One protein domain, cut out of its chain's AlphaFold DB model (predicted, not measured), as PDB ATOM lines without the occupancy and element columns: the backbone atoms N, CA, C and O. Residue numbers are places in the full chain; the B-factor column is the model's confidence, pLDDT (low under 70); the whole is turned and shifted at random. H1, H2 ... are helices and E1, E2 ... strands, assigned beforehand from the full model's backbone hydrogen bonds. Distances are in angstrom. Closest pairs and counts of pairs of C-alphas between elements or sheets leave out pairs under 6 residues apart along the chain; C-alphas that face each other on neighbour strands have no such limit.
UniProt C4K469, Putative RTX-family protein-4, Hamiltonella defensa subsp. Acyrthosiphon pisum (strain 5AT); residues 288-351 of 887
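What this domain is: This is residues 288 to 351 of the 887 residues of the protein "Putative RTX-family protein-4" of Hamiltonella defensa subsp. Acyrthosiphon pisum (strain 5AT) (UniProt C4K469). A long, narrow, twisted sheet of three strands has one short helix, H1, packed along one face, while the other face is bare. E1 lies between E2 and E3; the loop of the hairpin E1 and E2 sticks out at one end with residues 303 to 308, and the two ends of the printed part lie together at the other. The printed part has 64 residues, with three named strands and one named helix in the order E1, E2, H1, E3; the sheet runs E2, E1, E3, antiparallel throughout, and the class is mixed, helices and strands. The whole is loose, with a radius of gyration of the C-alphas of 14.6 A, and its C-alphas span 54 by 21 by 15 A, a rod.

How they stand to each other: E1, residues 288 to 301, is the inner strand and bends by 50 degrees at residue 298. E2, residues 310 to 319, is an edge strand and makes a hairpin with E1, antiparallel at 162 degrees; N 297 and O 314 are 2.9 A apart, within hydrogen-bond range. H1, residues 321 to 331, is on the sheet at a height over the sheet of 9.4 A and has every O i to N i+4 pair within hydrogen-bond range. It lies over E1, on which 9 of its 11 C-alphas fall, and only just not over E2, on which 2 fall. It runs along the strands, at 5 degrees to E1 on the local plane; the closest C-alphas of H1 and E1, those of Pro 321 and Lys 293, are 6.0 A apart. E3, residues 336 to 350, is the other edge strand, antiparallel to E1 at 156 degrees, with N 294 and O 341 2.9 A apart, within hydrogen-bond range; it bends by 64 degrees at residue 345. E2, H1 and E3 form a split strand-helix-strand unit, two strands running the same way with E1 between them, and its crossover is right-handed. With H1 on one face of the sheet, there are two layers.

Where its parts are: E1 begins at C-alpha 288, (-2.308, -9.836, 39.801), and is 38.5 A long from first to last C-alpha. E2 measures 25.4 A. H1 measures 15.4 A and begins at C-alpha 321, (-0.115, -10.335, 24.639). E3 measures 35.6 A and ends at C-alpha 350, (0.891, -4.624, 39.802).

The domain as a whole: The two C-alphas farthest apart, those of Arg 307 and Ser 351, are 53.6 A apart, while those of Glu 288 and Ser 351, the first and last printed, are 6.3 A apart. The printed part has no cut. The links E2 to H1 and H1 to E3 are tight, and the link E1 to E2 is short. The mean pLDDT of the printed part is 73.3; it is under 70 at residues 300 to 312, 319, 336 and 347 to 351.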
ATOM      1  N   GLU A 288      -1.402  -9.012  40.582       75.38
ATOM      2  CA  GLU A 288      -2.308  -9.836  39.801       75.38
ATOM      3  C   GLU A 288      -1.509 -10.759  38.879       75.38
ATOM      4  O   GLU A 288      -0.468 -10.389  38.345       75.38
ATOM      5  N   MET A 289      -1.997 -11.986  38.698       72.56
ATOM      6  CA  MET A 289      -1.326 -12.997  37.879       72.56
ATOM      7  C   MET A 289      -2.057 -13.126  36.541       72.56
ATOM      8  O   MET A 289      -2.995 -13.919  36.403       72.56
ATOM      9  N   LYS A 290      -1.655 -12.316  35.558       74.75
ATOM     10  CA  LYS A 290      -2.258 -12.283  34.217       74.75
ATOM     11  C   LYS A 290      -1.806 -13.488  33.376       74.75
ATOM     12  O   LYS A 290      -0.697 -13.982  33.577       74.75
ATOM     13  N   PRO A 291      -2.635 -14.006  32.449       79.50
ATOM     14  CA  PRO A 291      -2.230 -15.074  31.536       79.50
ATOM     15  C   PRO A 291      -1.186 -14.582  30.529       79.50
ATOM     16  O   PRO A 291      -1.425 -13.613  29.810       79.50
ATOM     17  N   TYR A 292      -0.082 -15.322  30.390       78.25
ATOM     18  CA  TYR A 292       0.649 -15.315  29.122       78.25
ATOM     19  C   TYR A 292      -0.246 -15.873  28.003       78.25
ATOM     20  O   TYR A 292      -1.241 -16.554  28.264       78.25
ATOM     21  N   LYS A 293       0.120 -15.637  26.746       82.44
ATOM     22  CA  LYS A 293      -0.525 -16.237  25.580       82.44
ATOM     23  C   LYS A 293       0.221 -17.483  25.111       82.44
ATOM     24  O   LYS A 293       1.453 -17.526  25.077       82.44
ATOM     25  N   LEU A 294      -0.571 -18.478  24.729       84.81
ATOM     26  CA  LEU A 294      -0.170 -19.682  24.020       84.81
ATOM     27  C   LEU A 294      -0.588 -19.525  22.555       84.81
ATOM     28  O   LEU A 294      -1.772 -19.322  22.272       84.81
ATOM     29  N   LEU A 295       0.372 -19.619  21.634       84.50
ATOM     30  CA  LEU A 295       0.116 -19.678  20.195       84.50
ATOM     31  C   LEU A 295       0.350 -21.094  19.672       84.50
ATOM     32  O   LEU A 295       1.496 -21.538  19.601       84.50
ATOM     33  N   SER A 296      -0.715 -21.767  19.246       84.00
ATOM     34  CA  SER A 296      -0.642 -23.058  18.549       84.00
ATOM     35  C   SER A 296      -0.792 -22.801  17.045       84.00
ATOM     36  O   SER A 296      -1.768 -22.183  16.624       84.00
ATOM     37  N   TYR A 297       0.167 -23.225  16.219       83.50
ATOM     38  CA  TYR A 297       0.145 -22.985  14.770       83.50
ATOM     39  C   TYR A 297       0.802 -24.104  13.964       83.50
ATOM     40  O   TYR A 297       1.730 -24.768  14.422       83.50
ATOM     41  N   LYS A 298       0.365 -24.288  12.715       80.25
ATOM     42  CA  LYS A 298       0.901 -25.332  11.833       80.25
ATOM     43  C   LYS A 298       1.960 -24.791  10.885       80.25
ATOM     44  O   LYS A 298       1.703 -23.897  10.070       80.25
ATOM     45  N   LYS A 299       3.151 -25.389  10.959       78.19
ATOM     46  CA  LYS A 299       4.318 -25.070  10.128       78.19
ATOM     47  C   LYS A 299       4.718 -26.278   9.285       78.19
ATOM     48  O   LYS A 299       4.751 -27.407   9.770       78.19
ATOM     49  N   TRP A 300       5.063 -26.042   8.023       68.75
ATOM     50  CA  TRP A 300       5.698 -27.064   7.193       68.75
ATOM     51  C   TRP A 300       7.156 -27.248   7.616       68.75
ATOM     52  O   TRP A 300       7.933 -26.291   7.618       68.75
ATOM     53  N   VAL A 301       7.527 -28.481   7.951       66.56
ATOM     54  CA  VAL A 301       8.897 -28.864   8.304       66.56
ATOM     55  C   VAL A 301       9.407 -29.872   7.275       66.56
ATOM     56  O   VAL A 301       8.695 -30.800   6.881       66.56
ATOM     57  N   ASN A 302      10.641 -29.668   6.815       56.97
ATOM     58  CA  ASN A 302      11.316 -30.562   5.881       56.97
ATOM     59  C   ASN A 302      12.220 -31.529   6.673       56.97
ATOM     60  O   ASN A 302      13.177 -31.061   7.298       56.97
ATOM     61  N   PRO A 303      11.935 -32.843   6.715       54.56
ATOM     62  CA  PRO A 303      12.752 -33.793   7.461       54.56
ATOM     63  C   PRO A 303      14.116 -33.986   6.784       54.56
ATOM     64  O   PRO A 303      14.198 -34.179   5.574       54.56
ATOM     65  N   MET A 304      15.191 -34.007   7.579       47.28
ATOM     66  CA  MET A 304      16.582 -34.014   7.089       47.28
ATOM     67  C   MET A 304      16.931 -35.205   6.164       47.28
ATOM     68  O   MET A 304      17.905 -35.135   5.423       47.28
ATOM     69  N   PHE A 305      16.121 -36.272   6.170       49.22
ATOM     70  CA  PHE A 305      16.245 -37.443   5.291       49.22
ATOM     71  C   PHE A 305      14.879 -37.935   4.753       49.22
ATOM     72  O   PHE A 305      14.534 -39.107   4.895       49.22
ATOM     73  N   GLY A 306      14.073 -37.067   4.123       52.59
ATOM     74  CA  GLY A 306      12.826 -37.497   3.462       52.59
ATOM     75  C   GLY A 306      12.299 -36.541   2.386       52.59
ATOM     76  O   GLY A 306      12.377 -35.329   2.533       52.59
ATOM     77  N   ARG A 307      11.720 -37.075   1.298       49.53
ATOM     78  CA  ARG A 307      11.126 -36.290   0.188       49.53
ATOM     79  C   ARG A 307       9.645 -35.935   0.415       49.53
ATOM     80  O   ARG A 307       8.845 -35.970  -0.518       49.53
ATOM     81  N   THR A 308       9.246 -35.640   1.649       50.22
ATOM     82  CA  THR A 308       7.845 -35.326   1.971       50.22
ATOM     83  C   THR A 308       7.788 -34.268   3.063       50.22
ATOM     84  O   THR A 308       8.197 -34.519   4.197       50.22
ATOM     85  N   PHE A 309       7.282 -33.083   2.722       56.47
ATOM     86  CA  PHE A 309       7.007 -32.040   3.706       56.47
ATOM     87  C   PHE A 309       5.929 -32.526   4.675       56.47
ATOM     88  O   PHE A 309       4.890 -33.031   4.247       56.47
ATOM     89  N   SER A 310       6.174 -32.358   5.971       60.16
ATOM     90  CA  SER A 310       5.210 -32.690   7.022       60.16
ATOM     91  C   SER A 310       4.661 -31.403   7.622       60.16
ATOM     92  O   SER A 310       5.424 -30.478   7.909       60.16
ATOM     93  N   LEU A 311       3.341 -31.325   7.785       66.44
ATOM     94  CA  LEU A 311       2.695 -30.229   8.499       66.44
ATOM     95  C   LEU A 311       2.714 -30.577   9.989       66.44
ATOM     96  O   LEU A 311       2.135 -31.586  10.384       66.44
ATOM     97  N   VAL A 312       3.422 -29.780  10.784       69.06
ATOM     98  CA  VAL A 312       3.664 -30.037  12.208       69.06
ATOM     99  C   VAL A 312       2.993 -28.946  13.033       69.06
ATOM    100  O   VAL A 312       3.166 -27.758  12.747       69.06
ATOM    101  N   ASP A 313       2.238 -29.358  14.048       76.06
ATOM    102  CA  ASP A 313       1.730 -28.485  15.102       76.06
ATOM    103  C   ASP A 313       2.895 -27.990  15.970       76.06
ATOM    104  O   ASP A 313       3.659 -28.785  16.520       76.06
ATOM    105  N   ILE A 314       3.052 -26.671  16.063       77.81
ATOM    106  CA  ILE A 314       4.036 -26.002  16.914       77.81
ATOM    107  C   ILE A 314       3.281 -25.150  17.923       77.81
ATOM    108  O   ILE A 314       2.420 -24.357  17.551       77.81
ATOM    109  N   GLU A 315       3.652 -25.280  19.191       80.56
ATOM    110  CA  GLU A 315       3.125 -24.454  20.269       80.56
ATOM    111  C   GLU A 315       4.228 -23.535  20.803       80.56
ATOM    112  O   GLU A 315       5.322 -23.987  21.151       80.56
ATOM    113  N   LYS A 316       3.950 -22.229  20.832       77.12
ATOM    114  CA  LYS A 316       4.818 -21.196  21.399       77.12
ATOM    115  C   LYS A 316       4.099 -20.576  22.594       77.12
ATOM    116  O   LYS A 316       3.154 -19.806  22.436       77.12
ATOM    117  N   ASP A 317       4.531 -20.983  23.778       74.25
ATOM    118  CA  ASP A 317       3.965 -20.607  25.074       74.25
ATOM    119  C   ASP A 317       4.765 -19.461  25.728       74.25
ATOM    120  O   ASP A 317       5.863 -19.131  25.275       74.25
ATOM    121  N   LYS A 318       4.236 -18.892  26.819       72.50
ATOM    122  CA  LYS A 318       4.834 -17.803  27.617       72.50
ATOM    123  C   LYS A 318       5.078 -16.494  26.853       72.50
ATOM    124  O   LYS A 318       6.037 -15.788  27.142       72.50
ATOM    125  N   LEU A 319       4.214 -16.166  25.892       69.06
ATOM    126  CA  LEU A 319       4.275 -14.896  25.162       69.06
ATOM    127  C   LEU A 319       3.495 -13.811  25.893       69.06
ATOM    128  O   LEU A 319       2.377 -14.063  26.348       69.06
ATOM    129  N   GLU A 320       4.022 -12.594  25.965       73.38
ATOM    130  CA  GLU A 320       3.184 -11.456  26.357       73.38
ATOM    131  C   GLU A 320       2.116 -11.176  25.279       73.38
ATOM    132  O   GLU A 320       2.346 -11.472  24.102       73.38
ATOM    133  N   PRO A 321       0.949 -10.588  25.617       78.44
ATOM    134  CA  PRO A 321      -0.115 -10.335  24.639       78.44
ATOM    135  C   PRO A 321       0.371  -9.581  23.391       78.44
ATOM    136  O   PRO A 321       0.134 -10.031  22.272       78.44
ATOM    137  N   LYS A 322       1.170  -8.523  23.583       75.69
ATOM    138  CA  LYS A 322       1.761  -7.720  22.499       75.69
ATOM    139  C   LYS A 322       2.773  -8.504  21.653       75.69
ATOM    140  O   LYS A 322       2.863  -8.286  20.447       75.69
ATOM    141  N   GLU A 323       3.525  -9.431  22.251       80.31
ATOM    142  CA  GLU A 323       4.427 -10.319  21.506       80.31
ATOM    143  C   GLU A 323       3.658 -11.351  20.681       80.31
ATOM    144  O   GLU A 323       4.070 -11.676  19.568       80.31
ATOM    145  N   ALA A 324       2.555 -11.878  21.218       79.12
ATOM    146  CA  ALA A 324       1.702 -12.831  20.523       79.12
ATOM    147  C   ALA A 324       0.980 -12.168  19.341       79.12
ATOM    148  O   ALA A 324       1.034 -12.686  18.226       79.12
ATOM    149  N   GLU A 325       0.391 -10.990  19.554       86.00
ATOM    150  CA  GLU A 325      -0.219 -10.151  18.515       86.00
ATOM    151  C   GLU A 325       0.788  -9.794  17.415       86.00
ATOM    152  O   GLU A 325       0.517 -10.012  16.231       86.00
ATOM    153  N   LYS A 326       1.992  -9.339  17.792       86.25
ATOM    154  CA  LYS A 326       3.067  -9.064  16.832       86.25
ATOM    155  C   LYS A 326       3.508 -10.325  16.084       86.25
ATOM    156  O   LYS A 326       3.657 -10.284  14.869       86.25
ATOM    157  N   PHE A 327       3.681 -11.455  16.768       83.50
ATOM    158  CA  PHE A 327       4.068 -12.710  16.122       83.50
ATOM    159  C   PHE A 327       3.011 -13.184  15.116       83.50
ATOM    160  O   PHE A 327       3.380 -13.653  14.040       83.50
ATOM    161  N   ILE A 328       1.718 -13.026  15.431       84.38
ATOM    162  CA  ILE A 328       0.615 -13.271  14.492       84.38
ATOM    163  C   ILE A 328       0.750 -12.349  13.276       84.38
ATOM    164  O   ILE A 328       0.743 -12.849  12.153       84.38
ATOM    165  N   ALA A 329       0.917 -11.037  13.476       85.06
ATOM    166  CA  ALA A 329       1.040 -10.065  12.388       85.06
ATOM    167  C   ALA A 329       2.244 -10.353  11.469       85.06
ATOM    168  O   ALA A 329       2.077 -10.470  10.254       85.06
ATOM    169  N   ASP A 330       3.430 -10.560  12.052       85.50
ATOM    170  CA  ASP A 330       4.687 -10.823  11.339       85.50
ATOM    171  C   ASP A 330       4.651 -12.142  10.527       85.50
ATOM    172  O   ASP A 330       5.361 -12.275   9.529       85.50
ATOM    173  N   HIS A 331       3.829 -13.128  10.925       81.75
ATOM    174  CA  HIS A 331       3.829 -14.484  10.345       81.75
ATOM    175  C   HIS A 331       2.492 -14.931   9.724       81.75
ATOM    176  O   HIS A 331       2.385 -16.081   9.282       81.75
ATOM    177  N   ALA A 332       1.489 -14.050   9.627       71.88
ATOM    178  CA  ALA A 332       0.135 -14.367   9.147       71.88
ATOM    179  C   ALA A 332       0.088 -15.018   7.749       71.88
ATOM    180  O   ALA A 332      -0.826 -15.786   7.453       71.88
ATOM    181  N   GLN A 333       1.073 -14.737   6.889       71.62
ATOM    182  CA  GLN A 333       1.191 -15.347   5.556       71.62
ATOM    183  C   GLN A 333       2.043 -16.633   5.533       71.62
ATOM    184  O   GLN A 333       1.990 -17.381   4.557       71.62
ATOM    185  N   GLN A 334       2.838 -16.906   6.576       73.19
ATOM    186  CA  GLN A 334       3.811 -18.007   6.596       73.19
ATOM    187  C   GLN A 334       3.276 -19.285   7.263       73.19
ATOM    188  O   GLN A 334       3.632 -20.390   6.843       73.19
ATOM    189  N   PHE A 335       2.436 -19.158   8.294       77.12
ATOM    190  CA  PHE A 335       1.884 -20.296   9.040       77.12
ATOM    191  C   PHE A 335       0.375 -20.431   8.825       77.12
ATOM    192  O   PHE A 335      -0.318 -19.460   8.539       77.12
ATOM    193  N   LYS A 336      -0.151 -21.655   8.952       67.31
ATOM    194  CA  LYS A 336      -1.594 -21.922   8.833       67.31
ATOM    195  C   LYS A 336      -2.193 -22.254  10.193       67.31
ATOM    196  O   LYS A 336      -1.532 -22.881  11.013       67.31
ATOM    197  N   GLN A 337      -3.465 -21.889  10.377       73.94
ATOM    198  CA  GLN A 337      -4.239 -22.178  11.592       73.94
ATOM    199  C   GLN A 337      -3.504 -21.715  12.863       73.94
ATOM    200  O   GLN A 337      -3.204 -22.528  13.728       73.94
ATOM    201  N   ILE A 338      -3.168 -20.421  12.934       81.38
ATOM    202  CA  ILE A 338      -2.649 -19.809  14.163       81.38
ATOM    203  C   ILE A 338      -3.837 -19.583  15.107       81.38
ATOM    204  O   ILE A 338      -4.708 -18.766  14.816       81.38
ATOM    205  N   GLU A 339      -3.874 -20.307  16.219       83.38
ATOM    206  CA  GLU A 339      -4.828 -20.115  17.311       83.38
ATOM    207  C   GLU A 339      -4.118 -19.471  18.509       83.38
ATOM    208  O   GLU A 339      -3.030 -19.902  18.890       83.38
ATOM    209  N   MET A 340      -4.749 -18.467  19.126       86.38
ATOM    210  CA  MET A 340      -4.283 -17.854  20.374       86.38
ATOM    211  C   MET A 340      -5.204 -18.228  21.532       86.38
ATOM    212  O   MET A 340      -6.421 -18.071  21.437       86.38
ATOM    213  N   LYS A 341      -4.617 -18.695  22.636       89.88
ATOM    214  CA  LYS A 341      -5.309 -19.054  23.884       89.88
ATOM    215  C   LYS A 341      -4.556 -18.485  25.086       89.88
ATOM    216  O   LYS A 341      -3.396 -18.087  24.971       89.88
ATOM    217  N   ASP A 342      -5.213 -18.445  26.239       88.56
ATOM    218  CA  ASP A 342      -4.541 -18.145  27.505       88.56
ATOM    219  C   ASP A 342      -3.695 -19.340  27.956       88.56
ATOM    220  O   ASP A 342      -4.128 -20.491  27.879       88.56
ATOM    221  N   SER A 343      -2.496 -19.054  28.455       79.25
ATOM    222  CA  SER A 343      -1.580 -20.037  29.021       79.25
ATOM    223  C   SER A 343      -1.976 -20.437  30.451       79.25
ATOM    224  O   SER A 343      -2.610 -19.680  31.206       79.25
ATOM    225  N   GLU A 344      -1.541 -21.629  30.864       78.12
ATOM    226  CA  GLU A 344      -1.504 -21.999  32.282       78.12
ATOM    227  C   GLU A 344      -0.449 -21.179  33.047       78.12
ATOM    228  O   GLU A 344      -0.630 -20.901  34.236       78.12
ATOM    229  N   TYR A 345       0.629 -20.744  32.382       72.69
ATOM    230  CA  TYR A 345       1.625 -19.856  32.977       72.69
ATOM    231  C   TYR A 345       1.089 -18.431  33.107       72.69
ATOM    232  O   TYR A 345       0.388 -17.910  32.234       72.69
ATOM    233  N   ARG A 346       1.458 -17.782  34.211       73.75
ATOM    234  CA  ARG A 346       1.014 -16.429  34.548       73.75
ATOM    235  C   ARG A 346       2.211 -15.507  34.759       73.75
ATOM    236  O   ARG A 346       3.222 -15.957  35.297       73.75
ATOM    237  N   TYR A 347       2.074 -14.234  34.400       60.81
ATOM    238  CA  TYR A 347       3.033 -13.187  34.756       60.81
ATOM    239  C   TYR A 347       2.483 -12.275  35.861       60.81
ATOM    240  O   TYR A 347       1.265 -12.088  35.941       60.81
ATOM    241  N   PRO A 348       3.356 -11.738  36.730       63.44
ATOM    242  CA  PRO A 348       2.988 -10.770  37.753       63.44
ATOM    243  C   PRO A 348       2.814  -9.375  37.141       63.44
ATOM    244  O   PRO A 348       3.710  -8.874  36.468       63.44
ATOM    245  N   GLU A 349       1.691  -8.725  37.425       58.53
ATOM    246  CA  GLU A 349       1.431  -7.323  37.086       58.53
ATOM    247  C   GLU A 349       0.906  -6.594  38.337       58.53
ATOM    248  O   GLU A 349      -0.000  -7.115  38.997       58.53
ATOM    249  N   PRO A 350       1.457  -5.428  38.724       60.75
ATOM    250  CA  PRO A 350       0.891  -4.624  39.802       60.75
ATOM    251  C   PRO A 350      -0.521  -4.142  39.461       60.75
ATOM    252  O   PRO A 350      -0.771  -3.649  38.362       60.75
ATOM    253  N   SER A 351      -1.443  -4.240  40.420       63.44
ATOM    254  CA  SER A 351      -2.716  -3.524  40.349       63.44
ATOM    255  C   SER A 351      -2.482  -2.012  40.335       63.44
ATOM    256  O   SER A 351      -1.427  -1.530  40.752       63.44
TER     257      SER A 351